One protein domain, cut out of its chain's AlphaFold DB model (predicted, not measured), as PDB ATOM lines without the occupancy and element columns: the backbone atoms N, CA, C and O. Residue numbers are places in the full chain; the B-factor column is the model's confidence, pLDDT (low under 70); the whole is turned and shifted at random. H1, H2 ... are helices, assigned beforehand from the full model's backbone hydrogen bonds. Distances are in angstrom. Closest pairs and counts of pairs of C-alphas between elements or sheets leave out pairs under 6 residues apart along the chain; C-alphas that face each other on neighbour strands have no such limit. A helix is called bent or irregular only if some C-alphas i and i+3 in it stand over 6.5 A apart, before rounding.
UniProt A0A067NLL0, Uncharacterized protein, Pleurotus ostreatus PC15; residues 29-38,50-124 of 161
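Overview. This is residues 29 to 38 and 50 to 124 of the 161 residues of an uncharacterized protein of Pleurotus ostreatus PC15 (UniProt A0A067NLL0). Helices run back and forth along one long axis: H2 and H3 follow each other end to end as one run, H5 comes back beside H2, and H6 folds back beside H5, so that H5 lies between H2 and H6. The short H4 makes the turn from H3 to H5, and the short H1 lies across from H5, toward H3 and H6. The printed part has 85 residues, with six named helices in the order H1 to H6 and no named strand; the class is all helix. It is compact, with a radius of gyration of the C-alphas of 12.8 A, and elongated, spanning 39 by 23 by 21 A.

Arrangement. Start with H1, residues 29 to 35, which only just touches H3, residues 66 to 71, with 3 pairs of C-alphas within 8 A; the closest are those of Ala 29 and Ala 71, 6.9 A apart. Their tilt is a shallow 17 degrees, opposite ways. Next look at H2, residues 54 to 64, which meets H3 only through their link. H2 touches H5, residues 83 to 99, opposite ways at a shallow tilt of 23 degrees; the closest C-alphas, of Cys 60 and Cys 92, are 4.8 A apart. H3 touches H4, residues 76 to 80, the closest C-alphas being those of Cys 70 and Pro 76 at 4.9 A. H5 and H6, residues 103 to 122, form a helical hairpin with a shallow tilt of 10 degrees; H6 touches H5 with residues 105 to 113 alone, closest at the C-alphas of Leu 93 and Ala 109, 6.3 A. H1 and H6 are close but not clearly touching, at 7.4 A between the C-alphas of Leu 35 and Tyr 116. H2 and H6 are apart, and so are H1 and H5. In H3, H4, H5 and H6 every O i to N i+4 pair is within hydrogen-bond range; in H1 it is 1 of 3, beside 2 of 4 O i to N i+3 pairs, and in H2 2 of 7, beside 5 of 8.

Along the chain. Find C-alpha 29 at (273.842, 292.818, 277.245), where H1 begins. H2 runs 13.7 A and is irregular: C-alphas 59 and 62 are 7.0 A apart. H5 starts at C-alpha 83, (266.764, 295.582, 294.668), and runs 24.4 A. H6, the longest, runs 28.5 A to C-alpha 122 at (260.269, 292.288, 280.922).

Size, cuts and confidence. The two C-alphas farthest apart, of Ser 74 and Ser 102, are 39.6 A apart. Residues 39 to 49 are cut out; C-alphas 38 and 50 stand 10.3 A apart across the cut. The links from H2 to H6 are tight. In this predicted model the mean pLDDT of the printed part is 76.8; residues 29 to 38 and 50 to 53 are under 70.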
ATOM      1  N   ALA A  29     272.457 292.550 277.640       45.31
ATOM      2  CA  ALA A  29     273.842 292.818 277.245       45.31
ATOM      3  C   ALA A  29     273.997 293.983 276.240       45.31
ATOM      4  O   ALA A  29     274.993 294.695 276.278       45.31
ATOM      5  N   SER A  30     273.009 294.210 275.368       48.59
ATOM      6  CA  SER A  30     272.999 295.282 274.362       48.59
ATOM      7  C   SER A  30     272.217 296.532 274.811       48.59
ATOM      8  O   SER A  30     272.421 297.634 274.291       48.59
ATOM      9  N   LEU A  31     271.348 296.399 275.820       46.75
ATOM     10  CA  LEU A  31     270.571 297.496 276.413       46.75
ATOM     11  C   LEU A  31     271.243 298.136 277.643       46.75
ATOM     12  O   LEU A  31     271.027 299.323 277.885       46.75
ATOM     13  N   ILE A  32     272.098 297.413 278.373       48.97
ATOM     14  CA  ILE A  32     272.911 297.937 279.487       48.97
ATOM     15  C   ILE A  32     273.833 299.072 279.034       48.97
ATOM     16  O   ILE A  32     273.811 300.117 279.691       48.97
ATOM     17  N   PRO A  33     274.544 298.963 277.886       45.19
ATOM     18  CA  PRO A  33     275.325 300.072 277.360       45.19
ATOM     19  C   PRO A  33     274.448 301.319 277.193       45.19
ATOM     20  O   PRO A  33     274.865 302.420 277.516       45.19
ATOM     21  N   ARG A  34     273.192 301.157 276.756       45.25
ATOM     22  CA  ARG A  34     272.262 302.269 276.498       45.25
ATOM     23  C   ARG A  34     271.651 302.903 277.748       45.25
ATOM     24  O   ARG A  34     271.147 304.019 277.642       45.25
ATOM     25  N   LEU A  35     271.647 302.210 278.885       45.44
ATOM     26  CA  LEU A  35     271.141 302.733 280.160       45.44
ATOM     27  C   LEU A  35     272.233 303.440 280.959       45.44
ATOM     28  O   LEU A  35     271.929 304.374 281.702       45.44
ATOM     29  N   LEU A  36     273.495 303.035 280.789       45.81
ATOM     30  CA  LEU A  36     274.605 303.823 281.290       45.81
ATOM     31  C   LEU A  36     274.792 305.055 280.388       45.81
ATOM     32  O   LEU A  36     274.986 304.928 279.178       45.81
ATOM     33  N   PRO A  37     274.817 306.271 280.958       49.81
ATOM     34  CA  PRO A  37     275.039 307.487 280.179       49.81
ATOM     35  C   PRO A  37     276.388 307.482 279.433       49.81
ATOM     36  O   PRO A  37     276.558 308.233 278.476       49.81
ATOM     37  N   GLN A  38     277.325 306.594 279.796       41.94
ATOM     38  CA  GLN A  38     278.633 306.472 279.151       41.94
ATOM     39  C   GLN A  38     278.586 306.102 277.658       41.94
ATOM     40  O   GLN A  38     279.491 306.499 276.931       41.94
ATOM     41  N   PRO A  50     277.330 315.064 281.850       43.47
ATOM     42  CA  PRO A  50     277.771 316.085 282.780       43.47
ATOM     43  C   PRO A  50     278.345 315.296 283.940       43.47
ATOM     44  O   PRO A  50     277.621 314.456 284.482       43.47
ATOM     45  N   ASP A  51     279.656 315.456 284.158       54.59
ATOM     46  CA  ASP A  51     280.454 314.771 285.162       54.59
ATOM     47  C   ASP A  51     279.538 314.375 286.303       54.59
ATOM     48  O   ASP A  51     278.990 315.272 286.953       54.59
ATOM     49  N   ILE A  52     279.302 313.068 286.503       62.12
ATOM     50  CA  ILE A  52     278.706 312.626 287.763       62.12
ATOM     51  C   ILE A  52     279.570 313.323 288.806       62.12
ATOM     52  O   ILE A  52     280.770 313.033 288.842       62.12
ATOM     53  N   PRO A  53     279.025 314.291 289.568       66.94
ATOM     54  CA  PRO A  53     279.871 315.153 290.374       66.94
ATOM     55  C   PRO A  53     280.702 314.252 291.274       66.94
ATOM     56  O   PRO A  53     280.184 313.226 291.715       66.94
ATOM     57  N   GLU A  54     281.970 314.568 291.548       75.00
ATOM     58  CA  GLU A  54     282.811 313.658 292.351       75.00
ATOM     59  C   GLU A  54     282.135 313.261 293.676       75.00
ATOM     60  O   GLU A  54     282.285 312.146 294.168       75.00
ATOM     61  N   GLN A  55     281.291 314.156 294.187       77.00
ATOM     62  CA  GLN A  55     280.440 313.988 295.361       77.00
ATOM     63  C   GLN A  55     279.419 312.836 295.231       77.00
ATOM     64  O   GLN A  55     279.066 312.215 296.227       77.00
ATOM     65  N   CYS A  56     278.982 312.509 294.016       80.50
ATOM     66  CA  CYS A  56     278.060 311.421 293.692       80.50
ATOM     67  C   CYS A  56     278.757 310.136 293.232       80.50
ATOM     68  O   CYS A  56     278.115 309.087 293.174       80.50
ATOM     69  N   ARG A  57     280.069 310.165 292.956       80.56
ATOM     70  CA  ARG A  57     280.812 308.989 292.467       80.56
ATOM     71  C   ARG A  57     280.715 307.803 293.424       80.56
ATOM     72  O   ARG A  57     280.510 306.683 292.978       80.56
ATOM     73  N   SER A  58     280.758 308.051 294.734       81.88
ATOM     74  CA  SER A  58     280.602 306.994 295.745       81.88
ATOM     75  C   SER A  58     279.196 306.385 295.783       81.88
ATOM     76  O   SER A  58     279.056 305.235 296.183       81.88
ATOM     77  N   ALA A  59     278.159 307.134 295.396       77.38
ATOM     78  CA  ALA A  59     276.800 306.602 295.290       77.38
ATOM     79  C   ALA A  59     276.615 305.787 293.998       77.38
ATOM     80  O   ALA A  59     275.806 304.865 293.954       77.38
ATOM     81  N   CYS A  60     277.391 306.104 292.959       81.88
ATOM     82  CA  CYS A  60     277.349 305.440 291.658       81.88
ATOM     83  C   CYS A  60     278.369 304.297 291.510       81.88
ATOM     84  O   CYS A  60     278.255 303.510 290.574       81.88
ATOM     85  N   SER A  61     279.341 304.158 292.418       80.25
ATOM     86  CA  SER A  61     280.434 303.178 292.297       80.25
ATOM     87  C   SER A  61     279.954 301.729 292.294       80.25
ATOM     88  O   SER A  61     280.600 300.855 291.720       80.25
ATOM     89  N   GLY A  62     278.792 301.466 292.904       75.25
ATOM     90  CA  GLY A  62     278.134 300.162 292.832       75.25
ATOM     91  C   GLY A  62     277.760 299.758 291.404       75.25
ATOM     92  O   GLY A  62     277.704 298.569 291.117       75.25
ATOM     93  N   LEU A  63     277.562 300.723 290.499       80.56
ATOM     94  CA  LEU A  63     277.172 300.478 289.112       80.56
ATOM     95  C   LEU A  63     278.344 300.372 288.133       80.56
ATOM     96  O   LEU A  63     278.182 299.764 287.080       80.56
ATOM     97  N   GLU A  64     279.515 300.921 288.464       77.88
ATOM     98  CA  GLU A  64     280.655 301.001 287.532       77.88
ATOM     99  C   GLU A  64     281.143 299.622 287.059       77.88
ATOM    100  O   GLU A  64     281.606 299.482 285.933       77.88
ATOM    101  N   ASN A  65     280.998 298.586 287.890       75.50
ATOM    102  CA  ASN A  65     281.446 297.224 287.573       75.50
ATOM    103  C   ASN A  65     280.294 296.258 287.289       75.50
ATOM    104  O   ASN A  65     280.516 295.054 287.120       75.50
ATOM    105  N   LEU A  66     279.059 296.756 287.277       76.69
ATOM    106  CA  LEU A  66     277.880 295.908 287.202       76.69
ATOM    107  C   LEU A  66     277.772 295.213 285.845       76.69
ATOM    108  O   LEU A  66     277.410 294.046 285.780       76.69
ATOM    109  N   GLU A  67     278.170 295.900 284.776       70.81
ATOM    110  CA  GLU A  67     278.182 295.341 283.425       70.81
ATOM    111  C   GLU A  67     279.152 294.156 283.327       70.81
ATOM    112  O   GLU A  67     278.757 293.064 282.928       70.81
ATOM    113  N   THR A  68     280.394 294.312 283.794       76.38
ATOM    114  CA  THR A  68     281.396 293.233 283.779       76.38
ATOM    115  C   THR A  68     281.019 292.081 284.713       76.38
ATOM    116  O   THR A  68     281.175 290.908 284.361       76.38
ATOM    117  N   THR A  69     280.490 292.406 285.896       79.12
ATOM    118  CA  THR A  69     280.113 291.410 286.910       79.12
ATOM    119  C   THR A  69     278.887 290.612 286.469       79.12
ATOM    120  O   THR A  69     278.854 289.389 286.608       79.12
ATOM    121  N   CYS A  70     277.885 291.271 285.887       80.25
ATOM    122  CA  CYS A  70     276.658 290.621 285.442       80.25
ATOM    123  C   CYS A  70     276.781 289.956 284.071       80.25
ATOM    124  O   CYS A  70     276.102 288.961 283.846       80.25
ATOM    125  N   ALA A  71     277.682 290.408 283.194       77.69
ATOM    126  CA  ALA A  71     277.945 289.737 281.918       77.69
ATOM    127  C   ALA A  71     278.481 288.306 282.093       77.69
ATOM    128  O   ALA A  71     278.256 287.455 281.238       77.69
ATOM    129  N   SER A  72     279.167 288.032 283.206       77.50
ATOM    130  CA  SER A  72     279.709 286.701 283.513       77.50
ATOM    131  C   SER A  72     278.713 285.787 284.245       77.50
ATOM    132  O   SER A  72     279.041 284.638 284.535       77.50
ATOM    133  N   ASN A  73     277.514 286.283 284.579       81.44
ATOM    134  CA  ASN A  73     276.490 285.506 285.275       81.44
ATOM    135  C   ASN A  73     275.641 284.678 284.301       81.44
ATOM    136  O   ASN A  73     275.410 285.072 283.163       81.44
ATOM    137  N   SER A  74     275.123 283.545 284.784       81.00
ATOM    138  CA  SER A  74     274.221 282.673 284.015       81.00
ATOM    139  C   SER A  74     272.884 283.344 283.678       81.00
ATOM    140  O   SER A  74     272.285 283.018 282.661       81.00
ATOM    141  N   ASP A  75     272.461 284.309 284.501       82.75
ATOM    142  CA  ASP A  75     271.275 285.143 284.302       82.75
ATOM    143  C   ASP A  75     271.662 286.631 284.429       82.75
ATOM    144  O   ASP A  75     271.503 287.233 285.501       82.75
ATOM    145  N   PRO A  76     272.190 287.257 283.361       79.75
ATOM    146  CA  PRO A  76     272.651 288.646 283.403       79.75
ATOM    147  C   PRO A  76     271.522 289.607 283.792       79.75
ATOM    148  O   PRO A  76     271.737 290.529 284.576       79.75
ATOM    149  N   ALA A  77     270.300 289.341 283.319       79.81
ATOM    150  CA  ALA A  77     269.122 290.131 283.646       79.81
ATOM    151  C   ALA A  77     268.826 290.149 285.154       79.81
ATOM    152  O   ALA A  77     268.693 291.221 285.729       79.81
ATOM    153  N   LYS A  78     268.817 288.989 285.826       84.12
ATOM    154  CA  LYS A  78     268.603 288.903 287.284       84.12
ATOM    155  C   LYS A  78     269.713 289.569 288.087       84.12
ATOM    156  O   LYS A  78     269.456 290.130 289.148       84.12
ATOM    157  N   CYS A  79     270.945 289.513 287.588       85.50
ATOM    158  CA  CYS A  79     272.071 290.176 288.234       85.50
ATOM    159  C   CYS A  79     271.908 291.706 288.233       85.50
ATOM    160  O   CYS A  79     272.180 292.354 289.244       85.50
ATOM    161  N   LEU A  80     271.408 292.269 287.130       85.62
ATOM    162  CA  LEU A  80     271.185 293.710 286.963       85.62
ATOM    163  C   LEU A  80     269.869 294.184 287.577       85.62
ATOM    164  O   LEU A  80     269.769 295.326 288.011       85.62
ATOM    165  N   CYS A  81     268.860 293.323 287.602       89.88
ATOM    166  CA  CYS A  81     267.510 293.617 288.056       89.88
ATOM    167  C   CYS A  81     267.277 293.081 289.464       89.88
ATOM    168  O   CYS A  81     266.405 292.247 289.697       89.88
ATOM    169  N   ASN A  82     268.083 293.563 290.410       89.31
ATOM    170  CA  ASN A  82     267.886 293.286 291.826       89.31
ATOM    171  C   ASN A  82     267.670 294.582 292.616       89.31
ATOM    172  O   ASN A  82     268.053 295.670 292.180       89.31
ATOM    173  N   ASP A  83     267.080 294.446 293.803       86.00
ATOM    174  CA  ASP A  83     266.764 295.582 294.668       86.00
ATOM    175  C   ASP A  83     268.003 296.425 295.014       86.00
ATOM    176  O   ASP A  83     267.956 297.644 294.890       86.00
ATOM    177  N   SER A  84     269.134 295.803 295.361       86.44
ATOM    178  CA  SER A  84     270.379 296.513 295.694       86.44
ATOM    179  C   SER A  84     270.933 297.337 294.530       86.44
ATOM    180  O   SER A  84     271.441 298.437 294.746       86.44
ATOM    181  N   VAL A  85     270.824 296.835 293.298       87.50
ATOM    182  CA  VAL A  85     271.215 297.575 292.092       87.50
ATOM    183  C   VAL A  85     270.259 298.732 291.856       87.50
ATOM    184  O   VAL A  85     270.706 299.849 291.604       87.50
ATOM    185  N   SER A  86     268.954 298.482 291.975       86.75
ATOM    186  CA  SER A  86     267.937 299.515 291.803       86.75
ATOM    187  C   SER A  86     268.083 300.637 292.838       86.75
ATOM    188  O   SER A  86     267.993 301.809 292.481       86.75
ATOM    189  N   ASP A  87     268.425 300.305 294.083       87.50
ATOM    190  CA  ASP A  87     268.656 301.268 295.160       87.50
ATOM    191  C   ASP A  87     269.944 302.070 294.931       87.50
ATOM    192  O   ASP A  87     269.961 303.290 295.130       87.50
ATOM    193  N   ALA A  88     271.015 301.421 294.460       86.25
ATOM    194  CA  ALA A  88     272.246 302.106 294.073       86.25
ATOM    195  C   ALA A  88     272.006 303.052 292.885       86.25
ATOM    196  O   ALA A  88     272.470 304.194 292.892       86.25
ATOM    197  N   PHE A  89     271.233 302.614 291.888       86.06
ATOM    198  CA  PHE A  89     270.904 303.424 290.717       86.06
ATOM    199  C   PHE A  89     270.043 304.629 291.096       86.06
ATOM    200  O   PHE A  89     270.346 305.760 290.710       86.06
ATOM    201  N   GLY A  90     269.018 304.401 291.918       86.88
ATOM    202  CA  GLY A  90     268.169 305.452 292.461       86.88
ATOM    203  C   GLY A  90     268.978 306.464 293.270       86.88
ATOM    204  O   GLY A  90     268.852 307.666 293.045       86.88
ATOM    205  N   SER A  91     269.877 305.997 294.142       87.44
ATOM    206  CA  SER A  91     270.753 306.853 294.955       87.44
ATOM    207  C   SER A  91     271.714 307.688 294.105       87.44
ATOM    208  O   SER A  91     271.876 308.885 294.348       87.44
ATOM    209  N   CYS A  92     272.305 307.085 293.072       85.50
ATOM    210  CA  CYS A  92     273.171 307.765 292.112       85.50
ATOM    211  C   CYS A  92     272.427 308.902 291.385       85.50
ATOM    212  O   CYS A  92     272.892 310.046 291.367       85.50
ATOM    213  N   LEU A  93     271.233 308.615 290.851       86.50
ATOM    214  CA  LEU A  93     270.404 309.616 290.176       86.50
ATOM    215  C   LEU A  93     269.927 310.708 291.139       86.50
ATOM    216  O   LEU A  93     269.943 311.883 290.787       86.50
ATOM    217  N   ASN A  94     269.535 310.350 292.363       86.38
ATOM    218  CA  ASN A  94     269.063 311.315 293.354       86.38
ATOM    219  C   ASN A  94     270.186 312.283 293.769       86.38
ATOM    220  O   ASN A  94     269.949 313.487 293.848       86.38
ATOM    221  N   CYS A  95     271.421 311.789 293.915       84.94
ATOM    222  CA  CYS A  95     272.589 312.641 294.144       84.94
ATOM    223  C   CYS A  95     272.840 313.593 292.963       84.94
ATOM    224  O   CYS A  95     273.050 314.790 293.162       84.94
ATOM    225  N   ALA A  96     272.751 313.101 291.721       82.75
ATOM    226  CA  ALA A  96     272.892 313.957 290.541       82.75
ATOM    227  C   ALA A  96     271.818 315.065 290.497       82.75
ATOM    228  O   ALA A  96     272.116 316.208 290.144       82.75
ATOM    229  N   LEU A  97     270.585 314.756 290.910       84.19
ATOM    230  CA  LEU A  97     269.491 315.728 291.007       84.19
ATOM    231  C   LEU A  97     269.670 316.748 292.136       84.19
ATOM    232  O   LEU A  97     269.231 317.887 291.991       84.19
ATOM    233  N   GLU A  98     270.315 316.383 293.246       83.62
ATOM    234  CA  GLU A  98     270.638 317.351 294.302       83.62
ATOM    235  C   GLU A  98     271.603 318.431 293.815       83.62
ATOM    236  O   GLU A  98     271.469 319.597 294.199       83.62
ATOM    237  N   GLN A  99     272.527 318.048 292.934       79.56
ATOM    238  CA  GLN A  99     273.496 318.956 292.325       79.56
ATOM    239  C   GLN A  99     272.888 319.763 291.184       79.56
ATOM    240  O   GLN A  99     273.244 320.921 290.972       79.56
ATOM    241  N   ASN A 100     271.939 319.168 290.462       76.00
ATOM    242  CA  ASN A 100     271.269 319.794 289.337       76.00
ATOM    243  C   ASN A 100     269.748 319.751 289.523       76.00
ATOM    244  O   ASN A 100     269.047 318.917 288.950       76.00
ATOM    245  N   LYS A 101     269.240 320.700 290.319       75.75
ATOM    246  CA  LYS A 101     267.821 320.827 290.713       75.75
ATOM    247  C   LYS A 101     266.889 321.289 289.583       75.75
ATOM    248  O   LYS A 101     265.845 321.879 289.842       75.75
ATOM    249  N   SER A 102     267.270 321.064 288.332       78.50
ATOM    250  CA  SER A 102     266.444 321.385 287.174       78.50
ATOM    251  C   SER A 102     265.277 320.400 287.064       78.50
ATOM    252  O   SER A 102     265.476 319.183 287.095       78.50
ATOM    253  N   ASP A 103     264.059 320.907 286.868       75.94
ATOM    254  CA  ASP A 103     262.874 320.068 286.633       75.94
ATOM    255  C   ASP A 103     263.048 319.152 285.410       75.94
ATOM    256  O   ASP A 103     262.608 317.999 285.413       75.94
ATOM    257  N   SER A 104     263.768 319.626 284.387       75.00
ATOM    258  CA  SER A 104     264.119 318.830 283.207       75.00
ATOM    259  C   SER A 104     265.027 317.652 283.562       75.00
ATOM    260  O   SER A 104     264.821 316.547 283.060       75.00
ATOM    261  N   ALA A 105     265.998 317.858 284.459       77.38
ATOM    262  CA  ALA A 105     266.884 316.794 284.929       77.38
ATOM    263  C   ALA A 105     266.107 315.760 285.751       77.38
ATOM    264  O   ALA A 105     266.295 314.559 285.567       77.38
ATOM    265  N   LYS A 106     265.170 316.212 286.592       79.88
ATOM    266  CA  LYS A 106     264.295 315.340 287.387       79.88
ATOM    267  C   LYS A 106     263.398 314.461 286.521       79.88
ATOM    268  O   LYS A 106     263.314 313.260 286.762       79.88
ATOM    269  N   SER A 107     262.765 315.043 285.504       79.38
ATOM    270  CA  SER A 107     261.932 314.295 284.554       79.38
ATOM    271  C   SER A 107     262.751 313.262 283.773       79.38
ATOM    272  O   SER A 107     262.338 312.108 283.634       79.38
ATOM    273  N   LEU A 108     263.953 313.648 283.329       81.06
ATOM    274  CA  LEU A 108     264.870 312.747 282.640       81.06
ATOM    275  C   LEU A 108     265.313 311.591 283.547       81.06
ATOM    276  O   LEU A 108     265.236 310.439 283.138       81.06
ATOM    277  N   ALA A 109     265.724 311.882 284.782       83.12
ATOM    278  CA  ALA A 109     266.157 310.873 285.742       83.12
ATOM    279  C   ALA A 109     265.032 309.886 286.085       83.12
ATOM    280  O   ALA A 109     265.263 308.678 286.081       83.12
ATOM    281  N   GLN A 110     263.807 310.379 286.312       85.25
ATOM    282  CA  GLN A 110     262.648 309.517 286.552       85.25
ATOM    283  C   GLN A 110     262.359 308.632 285.334       85.25
ATOM    284  O   GLN A 110     262.240 307.424 285.484       85.25
ATOM    285  N   THR A 111     262.352 309.204 284.126       83.38
ATOM    286  CA  THR A 111     262.142 308.448 282.879       83.38
ATOM    287  C   THR A 111     263.198 307.356 282.692       83.38
ATOM    288  O   THR A 111     262.886 306.251 282.255       83.38
ATOM    289  N   THR A 112     264.457 307.649 283.021       84.19
ATOM    290  CA  THR A 112     265.551 306.674 282.946       84.19
ATOM    291  C   THR A 112     265.363 305.546 283.960       84.19
ATOM    292  O   THR A 112     265.526 304.379 283.605       84.19
ATOM    293  N   PHE A 113     264.981 305.873 285.198       86.00
ATOM    294  CA  PHE A 113     264.711 304.869 286.226       86.00
ATOM    295  C   PHE A 113     263.500 303.996 285.876       86.00
ATOM    296  O   PHE A 113     263.559 302.775 286.009       86.00
ATOM    297  N   ASP A 114     262.425 304.599 285.369       86.94
ATOM    298  CA  ASP A 114     261.215 303.883 284.967       86.94
ATOM    299  C   ASP A 114     261.511 302.917 283.811       86.94
ATOM    300  O   ASP A 114     261.114 301.757 283.868       86.94
ATOM    301  N   LYS A 115     262.309 303.341 282.816       84.56
ATOM    302  CA  LYS A 115     262.781 302.450 281.742       84.56
ATOM    303  C   LYS A 115     263.600 301.277 282.269       84.56
ATOM    304  O   LYS A 115     263.419 300.161 281.796       84.56
ATOM    305  N   TYR A 116     264.493 301.515 283.228       84.06
ATOM    306  CA  TYR A 116     265.233 300.439 283.887       84.06
ATOM    307  C   TYR A 116     264.276 299.462 284.589       84.06
ATOM    308  O   TYR A 116     264.381 298.254 284.391       84.06
ATOM    309  N   ALA A 117     263.291 299.973 285.331       86.56
ATOM    310  CA  ALA A 117     262.313 299.139 286.020       86.56
ATOM    311  C   ALA A 117     261.439 298.322 285.057       86.56
ATOM    312  O   ALA A 117     261.155 297.157 285.331       86.56
ATOM    313  N   ASP A 118     261.028 298.902 283.930       85.56
ATOM    314  CA  ASP A 118     260.229 298.207 282.919       85.56
ATOM    315  C   ASP A 118     261.028 297.126 282.191       85.56
ATOM    316  O   ASP A 118     260.520 296.021 282.012       85.56
ATOM    317  N   LEU A 119     262.299 297.385 281.876       83.88
ATOM    318  CA  LEU A 119     263.194 296.355 281.348       83.88
ATOM    319  C   LEU A 119     263.334 295.199 282.341       83.88
ATOM    320  O   LEU A 119     263.209 294.040 281.970       83.88
ATOM    321  N   CYS A 120     263.496 295.501 283.623       86.62
ATOM    322  CA  CYS A 120     263.561 294.477 284.656       86.62
ATOM    323  C   CYS A 120     262.269 293.659 284.800       86.62
ATOM    324  O   CYS A 120     262.331 292.444 284.998       86.62
ATOM    325  N   LYS A 121     261.094 294.275 284.619       88.44
ATOM    326  CA  LYS A 121     259.817 293.541 284.540       88.44
ATOM    327  C   LYS A 121     259.754 292.626 283.317       88.44
ATOM    328  O   LYS A 121     259.297 291.497 283.448       88.44
ATOM    329  N   GLU A 122     260.216 293.091 282.156       84.94
ATOM    330  CA  GLU A 122     260.269 292.288 280.922       84.94
ATOM    331  C   GLU A 122     261.205 291.073 281.070       84.94
ATOM    332  O   GLU A 122     260.971 290.025 280.475       84.94
ATOM    333  N   ALA A 123     262.211 291.183 281.942       84.12
ATOM    334  CA  ALA A 123     263.119 290.105 282.339       84.12
ATOM    335  C   ALA A 123     262.576 289.139 283.410       84.12
ATOM    336  O   ALA A 123     263.349 288.355 283.969       84.12
ATOM    337  N   ASP A 124     261.290 289.222 283.766       87.31
ATOM    338  CA  ASP A 124     260.690 288.452 284.870       87.31
ATOM    339  C   ASP A 124     261.390 288.709 286.228       87.31
ATOM    340  O   ASP A 124     261.407 287.880 287.136       87.31
TER     341      ASP A 124